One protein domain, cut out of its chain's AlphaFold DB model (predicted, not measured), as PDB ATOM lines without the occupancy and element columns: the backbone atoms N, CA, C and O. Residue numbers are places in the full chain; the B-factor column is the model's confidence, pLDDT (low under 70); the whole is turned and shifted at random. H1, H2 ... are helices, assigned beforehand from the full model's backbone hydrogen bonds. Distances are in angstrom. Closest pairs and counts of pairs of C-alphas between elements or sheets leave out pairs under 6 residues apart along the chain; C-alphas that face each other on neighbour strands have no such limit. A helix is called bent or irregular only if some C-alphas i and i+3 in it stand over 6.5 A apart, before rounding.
ATOM      1  N   GLU A  59      39.968 -26.007  -9.468       90.25
ATOM      2  CA  GLU A  59      38.633 -25.646  -8.998       90.25
ATOM      3  C   GLU A  59      37.946 -24.717 -10.022       90.25
ATOM      4  O   GLU A  59      38.552 -24.295 -11.009       90.25
ATOM      5  N   PHE A  60      36.660 -24.402  -9.829       88.38
ATOM      6  CA  PHE A  60      35.925 -23.405 -10.634       88.38
ATOM      7  C   PHE A  60      35.953 -23.627 -12.159       88.38
ATOM      8  O   PHE A  60      35.917 -22.674 -12.937       88.38
ATOM      9  N   GLY A  61      36.029 -24.884 -12.614       90.06
ATOM     10  CA  GLY A  61      36.140 -25.205 -14.043       90.06
ATOM     11  C   GLY A  61      37.500 -24.841 -14.655       90.06
ATOM     12  O   GLY A  61      37.616 -24.676 -15.873       90.06
ATOM     13  N   GLY A  62      38.530 -24.691 -13.819       92.88
ATOM     14  CA  GLY A  62      39.898 -24.392 -14.218       92.88
ATOM     15  C   GLY A  62      40.075 -22.987 -14.800       92.88
ATOM     16  O   GLY A  62      39.319 -22.068 -14.471       92.88
ATOM     17  N   PRO A  63      41.081 -22.786 -15.670       94.38
ATOM     18  CA  PRO A  63      41.439 -21.459 -16.174       94.38
ATOM     19  C   PRO A  63      40.310 -20.750 -16.932       94.38
ATOM     20  O   PRO A  63      40.110 -19.549 -16.761       94.38
ATOM     21  N   TRP A  64      39.547 -21.486 -17.746       94.44
ATOM     22  CA  TRP A  64      38.454 -20.917 -18.540       94.44
ATOM     23  C   TRP A  64      37.244 -20.545 -17.688       94.44
ATOM     24  O   TRP A  64      36.670 -19.477 -17.890       94.44
ATOM     25  N   GLY A  65      36.882 -21.393 -16.720       94.81
ATOM     26  CA  GLY A  65      35.809 -21.077 -15.781       94.81
ATOM     27  C   GLY A  65      36.169 -19.875 -14.909       94.81
ATOM     28  O   GLY A  65      35.393 -18.927 -14.830       94.81
ATOM     29  N   SER A  66      37.396 -19.836 -14.383       94.81
ATOM     30  CA  SER A  66      37.916 -18.700 -13.607       94.81
ATOM     31  C   SER A  66      37.898 -17.391 -14.406       94.81
ATOM     32  O   SER A  66      37.422 -16.368 -13.912       94.81
ATOM     33  N   LEU A  67      38.339 -17.413 -15.671       95.62
ATOM     34  CA  LEU A  67      38.249 -16.254 -16.567       95.62
ATOM     35  C   LEU A  67      36.803 -15.806 -16.785       95.62
ATOM     36  O   LEU A  67      36.505 -14.612 -16.732       95.62
ATOM     37  N   GLY A  68      35.908 -16.771 -17.003       96.19
ATOM     38  CA  GLY A  68      34.478 -16.532 -17.126       96.19
ATOM     39  C   GLY A  68      33.921 -15.807 -15.906       96.19
ATOM     40  O   GLY A  68      33.262 -14.786 -16.071       96.19
ATOM     41  N   LEU A  69      34.240 -16.263 -14.691       95.56
ATOM     42  CA  LEU A  69      33.780 -15.645 -13.442       95.56
ATOM     43  C   LEU A  69      34.317 -14.219 -13.257       95.56
ATOM     44  O   LEU A  69      33.552 -13.324 -12.890       95.56
ATOM     45  N   MET A  70      35.596 -13.984 -13.570       95.25
ATOM     46  CA  MET A  70      36.217 -12.654 -13.483       95.25
ATOM     47  C   MET A  70      35.542 -11.617 -14.386       95.25
ATOM     48  O   MET A  70      35.491 -10.443 -14.034       95.25
ATOM     49  N   ILE A  71      35.011 -12.036 -15.536       96.00
ATOM     50  CA  ILE A  71      34.297 -11.152 -16.465       96.00
ATOM     51  C   ILE A  71      32.807 -11.086 -16.113       96.00
ATOM     52  O   ILE A  71      32.212 -10.006 -16.125       96.00
ATOM     53  N   LEU A  72      32.198 -12.227 -15.789       96.00
ATOM     54  CA  LEU A  72      30.763 -12.362 -15.577       96.00
ATOM     55  C   LEU A  72      30.293 -11.570 -14.362       96.00
ATOM     56  O   LEU A  72      29.330 -10.822 -14.490       96.00
ATOM     57  N   PHE A  73      30.946 -11.703 -13.204       94.88
ATOM     58  CA  PHE A  73      30.442 -11.079 -11.979       94.88
ATOM     59  C   PHE A  73      30.422  -9.546 -12.041       94.88
ATOM     60  O   PHE A  73      29.366  -8.977 -11.756       94.88
ATOM     61  N   PRO A  74      31.486  -8.848 -12.486       94.56
ATOM     62  CA  PRO A  74      31.414  -7.404 -12.681       94.56
ATOM     63  C   PRO A  74      30.339  -7.007 -13.698       94.56
ATOM     64  O   PRO A  74      29.534  -6.123 -13.415       94.56
ATOM     65  N   CYS A  75      30.269  -7.680 -14.855       95.19
ATOM     66  CA  CYS A  75      29.246  -7.399 -15.869       95.19
ATOM     67  C   CYS A  75      27.825  -7.569 -15.316       95.19
ATOM     68  O   CYS A  75      26.951  -6.743 -15.580       95.19
ATOM     69  N   LEU A  76      27.602  -8.616 -14.520       95.75
ATOM     70  CA  LEU A  76      26.323  -8.913 -13.892       95.75
ATOM     71  C   LEU A  76      25.947  -7.850 -12.851       95.75
ATOM     72  O   LEU A  76      24.792  -7.430 -12.805       95.75
ATOM     73  N   MET A  77      26.916  -7.357 -12.072       95.06
ATOM     74  CA  MET A  77      26.697  -6.238 -11.150       95.06
ATOM     75  C   MET A  77      26.258  -4.969 -11.887       95.06
ATOM     76  O   MET A  77      25.260  -4.363 -11.503       95.06
ATOM     77  N   TYR A  78      26.937  -4.599 -12.979       95.75
ATOM     78  CA  TYR A  78      26.525  -3.463 -13.814       95.75
ATOM     79  C   TYR A  78      25.126  -3.653 -14.395       95.75
ATOM     80  O   TYR A  78      24.323  -2.719 -14.391       95.75
ATOM     81  N   TYR A  79      24.827  -4.860 -14.871       95.81
ATOM     82  CA  TYR A  79      23.524  -5.181 -15.427       95.81
ATOM     83  C   TYR A  79      22.408  -5.006 -14.389       95.81
ATOM     84  O   TYR A  79      21.445  -4.281 -14.648       95.81
ATOM     85  N   PHE A  80      22.553  -5.602 -13.201       96.19
ATOM     86  CA  PHE A  80      21.555  -5.478 -12.139       96.19
ATOM     87  C   PHE A  80      21.439  -4.054 -11.606       96.19
ATOM     88  O   PHE A  80      20.325  -3.602 -11.359       96.19
ATOM     89  N   PHE A  81      22.550  -3.324 -11.490       95.50
ATOM     90  CA  PHE A  81      22.517  -1.919 -11.094       95.50
ATOM     91  C   PHE A  81      21.686  -1.080 -12.072       95.50
ATOM     92  O   PHE A  81      20.808  -0.337 -11.643       95.50
ATOM     93  N   ILE A  82      21.896  -1.226 -13.384       95.88
ATOM     94  CA  ILE A  82      21.121  -0.478 -14.384       95.88
ATOM     95  C   ILE A  82      19.657  -0.919 -14.415       95.88
ATOM     96  O   ILE A  82      18.783  -0.063 -14.518       95.88
ATOM     97  N   CYS A  83      19.366  -2.216 -14.278       95.56
ATOM     98  CA  CYS A  83      17.987  -2.697 -14.156       95.56
ATOM     99  C   CYS A  83      17.281  -2.063 -12.947       95.56
ATOM    100  O   CYS A  83      16.160  -1.573 -13.065       95.56
ATOM    101  N   LEU A  84      17.961  -2.005 -11.801       94.12
ATOM    102  CA  LEU A  84      17.435  -1.382 -10.592       94.12
ATOM    103  C   LEU A  84      17.236   0.131 -10.756       94.12
ATOM    104  O   LEU A  84      16.198   0.647 -10.364       94.12
ATOM    105  N   TRP A  85      18.212   0.830 -11.340       93.06
ATOM    106  CA  TRP A  85      18.250   2.295 -11.360       93.06
ATOM    107  C   TRP A  85      17.465   2.934 -12.512       93.06
ATOM    108  O   TRP A  85      16.940   4.031 -12.364       93.06
ATOM    109  N   CYS A  86      17.424   2.287 -13.679       93.62
ATOM    110  CA  CYS A  86      16.847   2.850 -14.909       93.62
ATOM    111  C   CYS A  86      15.573   2.134 -15.377       93.62
ATOM    112  O   CYS A  86      14.884   2.657 -16.250       93.62
ATOM    113  N   TYR A  87      15.281   0.943 -14.846       93.94
ATOM    114  CA  TYR A  87      14.157   0.102 -15.275       93.94
ATOM    115  C   TYR A  87      13.262  -0.327 -14.099       93.94
ATOM    116  O   TYR A  87      12.592  -1.354 -14.183       93.94
ATOM    117  N   ASP A  88      13.269   0.418 -12.987       92.50
ATOM    118  CA  ASP A  88      12.454   0.150 -11.789       92.50
ATOM    119  C   ASP A  88      12.584  -1.293 -11.253       92.50
ATOM    120  O   ASP A  88      11.627  -1.899 -10.768       92.50
ATOM    121  N   GLY A  89      13.778  -1.884 -11.374       91.00
ATOM    122  CA  GLY A  89      14.060  -3.258 -10.947       91.00
ATOM    123  C   GLY A  89      13.636  -4.346 -11.936       91.00
ATOM    124  O   GLY A  89      13.847  -5.528 -11.659       91.00
ATOM    125  N   GLN A  90      13.075  -3.993 -13.094       94.06
ATOM    126  CA  GLN A  90      12.741  -4.959 -14.138       94.06
ATOM    127  C   GLN A  90      13.987  -5.392 -14.916       94.06
ATOM    128  O   GLN A  90      14.908  -4.610 -15.154       94.06
ATOM    129  N   LEU A  91      14.007  -6.655 -15.353       94.31
ATOM    130  CA  LEU A  91      15.092  -7.181 -16.181       94.31
ATOM    131  C   LEU A  91      15.022  -6.583 -17.589       94.31
ATOM    132  O   LEU A  91      14.097  -6.869 -18.352       94.31
ATOM    133  N   SER A  92      16.029  -5.782 -17.934       92.69
ATOM    134  CA  SER A  92      16.162  -5.191 -19.262       92.69
ATOM    135  C   SER A  92      16.533  -6.257 -20.291       92.69
ATOM    136  O   SER A  92      17.508  -6.990 -20.131       92.69
ATOM    137  N   ARG A  93      15.762  -6.338 -21.374       91.50
ATOM    138  CA  ARG A  93      15.971  -7.294 -22.464       91.50
ATOM    139  C   ARG A  93      15.582  -6.667 -23.800       91.50
ATOM    140  O   ARG A  93      14.722  -5.787 -23.808       91.50
ATOM    141  N   PRO A  94      16.166  -7.118 -24.918       90.94
ATOM    142  CA  PRO A  94      15.700  -6.703 -26.232       90.94
ATOM    143  C   PRO A  94      14.272  -7.213 -26.483       90.94
ATOM    144  O   PRO A  94      13.927  -8.330 -26.089       90.94
ATOM    145  N   ASP A  95      13.458  -6.414 -27.177       86.38
ATOM    146  CA  ASP A  95      12.059  -6.750 -27.497       86.38
ATOM    147  C   ASP A  95      11.941  -7.959 -28.437       86.38
ATOM    148  O   ASP A  95      10.952  -8.691 -28.419       86.38
ATOM    149  N   SER A  96      12.966  -8.191 -29.262       89.44
ATOM    150  CA  SER A  96      13.066  -9.366 -30.119       89.44
ATOM    151  C   SER A  96      14.509  -9.856 -30.236       89.44
ATOM    152  O   SER A  96      15.460  -9.108 -30.017       89.44
ATOM    153  N   LEU A  97      14.678 -11.120 -30.634       90.12
ATOM    154  CA  LEU A  97      15.989 -11.726 -30.896       90.12
ATOM    155  C   LEU A  97      16.548 -11.374 -32.285       90.12
ATOM    156  O   LEU A  97      17.526 -11.974 -32.731       90.12
ATOM    157  N   HIS A  98      15.930 -10.425 -32.994       92.81
ATOM    158  CA  HIS A  98      16.458  -9.974 -34.272       92.81
ATOM    159  C   HIS A  98      17.789  -9.228 -34.048       92.81
ATOM    160  O   HIS A  98      17.858  -8.379 -33.154       92.81
ATOM    161  N   PRO A  99      18.847  -9.479 -34.846       91.88
ATOM    162  CA  PRO A  99      20.171  -8.896 -34.604       91.88
ATOM    163  C   PRO A  99      20.176  -7.367 -34.472       91.88
ATOM    164  O   PRO A  99      20.903  -6.820 -33.648       91.88
ATOM    165  N   THR A 100      19.337  -6.666 -35.240       92.62
ATOM    166  CA  THR A 100      19.228  -5.198 -35.178       92.62
ATOM    167  C   THR A 100      18.711  -4.703 -33.829       92.62
ATOM    168  O   THR A 100      19.208  -3.705 -33.315       92.62
ATOM    169  N   GLU A 101      17.753  -5.419 -33.240       92.00
ATOM    170  CA  GLU A 101      17.143  -5.077 -31.954       92.00
ATOM    171  C   GLU A 101      18.097  -5.347 -30.798       92.00
ATOM    172  O   GLU A 101      18.250  -4.509 -29.911       92.00
ATOM    173  N   ILE A 102      18.829  -6.461 -30.862       92.81
ATOM    174  CA  ILE A 102      19.880  -6.788 -29.891       92.81
ATOM    175  C   ILE A 102      20.964  -5.705 -29.894       92.81
ATOM    176  O   ILE A 102      21.369  -5.229 -28.835       92.81
ATOM    177  N   ILE A 103      21.417  -5.281 -31.078       93.88
ATOM    178  CA  ILE A 103      22.445  -4.241 -31.209       93.88
ATOM    179  C   ILE A 103      21.919  -2.888 -30.714       93.88
ATOM    180  O   ILE A 103      22.644  -2.164 -30.031       93.88
ATOM    181  N   ARG A 104      20.668  -2.533 -31.032       94.25
ATOM    182  CA  ARG A 104      20.038  -1.295 -30.553       94.25
ATOM    183  C   ARG A 104      19.966  -1.269 -29.028       94.25
ATOM    184  O   ARG A 104      20.516  -0.351 -28.422       94.25
ATOM    185  N   TRP A 105      19.382  -2.308 -28.430       94.44
ATOM    186  CA  TRP A 105      19.287  -2.468 -26.980       94.44
ATOM    187  C   TRP A 105      20.670  -2.426 -26.323       94.44
ATOM    188  O   TRP A 105      20.882  -1.660 -25.389       94.44
ATOM    189  N   SER A 106      21.645  -3.172 -26.850       93.69
ATOM    190  CA  SER A 106      23.005  -3.210 -26.303       93.69
ATOM    191  C   SER A 106      23.671  -1.829 -26.316       93.69
ATOM    192  O   SER A 106      24.287  -1.427 -25.328       93.69
ATOM    193  N   ASN A 107      23.500  -1.058 -27.393       95.06
ATOM    194  CA  ASN A 107      24.033   0.299 -27.489       95.06
ATOM    195  C   ASN A 107      23.375   1.265 -26.496       95.06
ATOM    196  O   ASN A 107      24.062   2.105 -25.912       95.06
ATOM    197  N   GLU A 108      22.058   1.183 -26.316       93.81
ATOM    198  CA  GLU A 108      21.326   1.989 -25.333       93.81
ATOM    199  C   GLU A 108      21.727   1.619 -23.906       93.81
ATOM    200  O   GLU A 108      22.101   2.494 -23.121       93.81
ATOM    201  N   PHE A 109      21.775   0.324 -23.604       94.50
ATOM    202  CA  PHE A 109      22.201  -0.196 -22.313       94.50
ATOM    203  C   PHE A 109      23.631   0.247 -21.976       94.50
ATOM    204  O   PHE A 109      23.900   0.756 -20.887       94.50
ATOM    205  N   TRP A 110      24.550   0.172 -22.942       94.50
ATOM    206  CA  TRP A 110      25.927   0.639 -22.772       94.50
ATOM    207  C   TRP A 110      26.028   2.152 -22.536       94.50
ATOM    208  O   TRP A 110      26.894   2.616 -21.788       94.50
ATOM    209  N   LYS A 111      25.150   2.961 -23.149       95.69
ATOM    210  CA  LYS A 111      25.068   4.403 -22.856       95.69
ATOM    211  C   LYS A 111      24.626   4.644 -21.413       95.69
ATOM    212  O   LYS A 111      25.238   5.481 -20.751       95.69
ATOM    213  N   LEU A 112      23.631   3.902 -20.922       95.31
ATOM    214  CA  LEU A 112      23.155   4.004 -19.539       95.31
ATOM    215  C   LEU A 112      24.237   3.613 -18.531       95.31
ATOM    216  O   LEU A 112      24.456   4.368 -17.582       95.31
ATOM    217  N   ILE A 113      24.961   2.512 -18.780       94.75
ATOM    218  CA  ILE A 113      26.123   2.105 -17.972       94.75
ATOM    219  C   ILE A 113      27.118   3.261 -17.892       94.75
ATOM    220  O   ILE A 113      27.434   3.727 -16.798       94.75
ATOM    221  N   LYS A 114      27.575   3.788 -19.034       94.19
ATOM    222  CA  LYS A 114      28.564   4.879 -19.051       94.19
ATOM    223  C   LYS A 114      28.084   6.131 -18.318       94.19
ATOM    224  O   LYS A 114      28.886   6.793 -17.666       94.19
ATOM    225  N   LEU A 115      26.801   6.464 -18.427       94.44
ATOM    226  CA  LEU A 115      26.238   7.651 -17.792       94.44
ATOM    227  C   LEU A 115      26.212   7.522 -16.261       94.44
ATOM    228  O   LEU A 115      26.689   8.421 -15.569       94.44
ATOM    229  N   HIS A 116      25.711   6.397 -15.747       93.50
ATOM    230  CA  HIS A 116      25.445   6.210 -14.316       93.50
ATOM    231  C   HIS A 116      26.616   5.601 -13.538       93.50
ATOM    232  O   HIS A 116      26.609   5.617 -12.312       93.50
ATOM    233  N   THR A 117      27.634   5.074 -14.223       94.19
ATOM    234  CA  THR A 117      28.756   4.369 -13.575       94.19
ATOM    235  C   THR A 117      30.129   4.939 -13.924       94.19
ATOM    236  O   THR A 117      31.159   4.406 -13.531       94.19
ATOM    237  N   ARG A 118      30.195   6.091 -14.606       94.31
ATOM    238  CA  ARG A 118      31.482   6.771 -14.828       94.31
ATOM    239  C   ARG A 118      32.192   7.057 -13.494       94.31
ATOM    240  O   ARG A 118      31.554   7.578 -12.589       94.31
TER     241      ARG A 118
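Overview. This is residues 59 to 118 of the 293 residues of the protein "C-24(28) sterol reductase" of Puccinia graminis f. sp. tritici (UniProt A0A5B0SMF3). Two helices meet at a corner as an L, about perpendicular, with the later part of H1 packed on the last turns of H2. The earlier part of H1 sticks out as an arm, with residues 62 to 67 and 70 to 77 standing free, and a long link, residues 87 to 98, leads from the end of H1 to the far end of H2. The printed part has 60 residues with two named helices, H1 then H2, and no named strand; its class is all helix. The whole is loose, with a radius of gyration of the C-alphas of 13.8 A and spans of 37 by 27 by 20 A.

Arrangement. H1, residues 62 to 86, has a kink of 26 degrees near residue 73. It is neither bent nor irregular, but only just: C-alphas 70 and 73 are 6.2 A apart. H2, residues 99 to 117, touches H1, and the closest C-alphas are those of Ile 82 and Ile 113, 6.7 A apart. H1 touches H2 with residues 78 to 86 alone, and H2 touches H1 with residues 112 to 116 alone. Their lines stand about perpendicular, at 77 degrees. In H2 every O i to N i+4 pair is within hydrogen-bond range; in H1, 20 of 21 are.

Along the chain. H1 begins at C-alpha 62 (39.898, -24.392, -14.218) and measures 35.7 A to C-alpha 86 (16.847, 2.850, -14.909). H2 measures 26.3 A from C-alpha 99 to C-alpha 117 (28.756, 4.369, -13.575).

Size, cuts and confidence. The C-alphas of Glu 59 and Thr 100 are the two farthest apart, at 38.5 A. The printed part has no cut. The link from H1 to H2, 12 residues, is long. The mean pLDDT of the printed part is 93.8, and no printed residue is under 70.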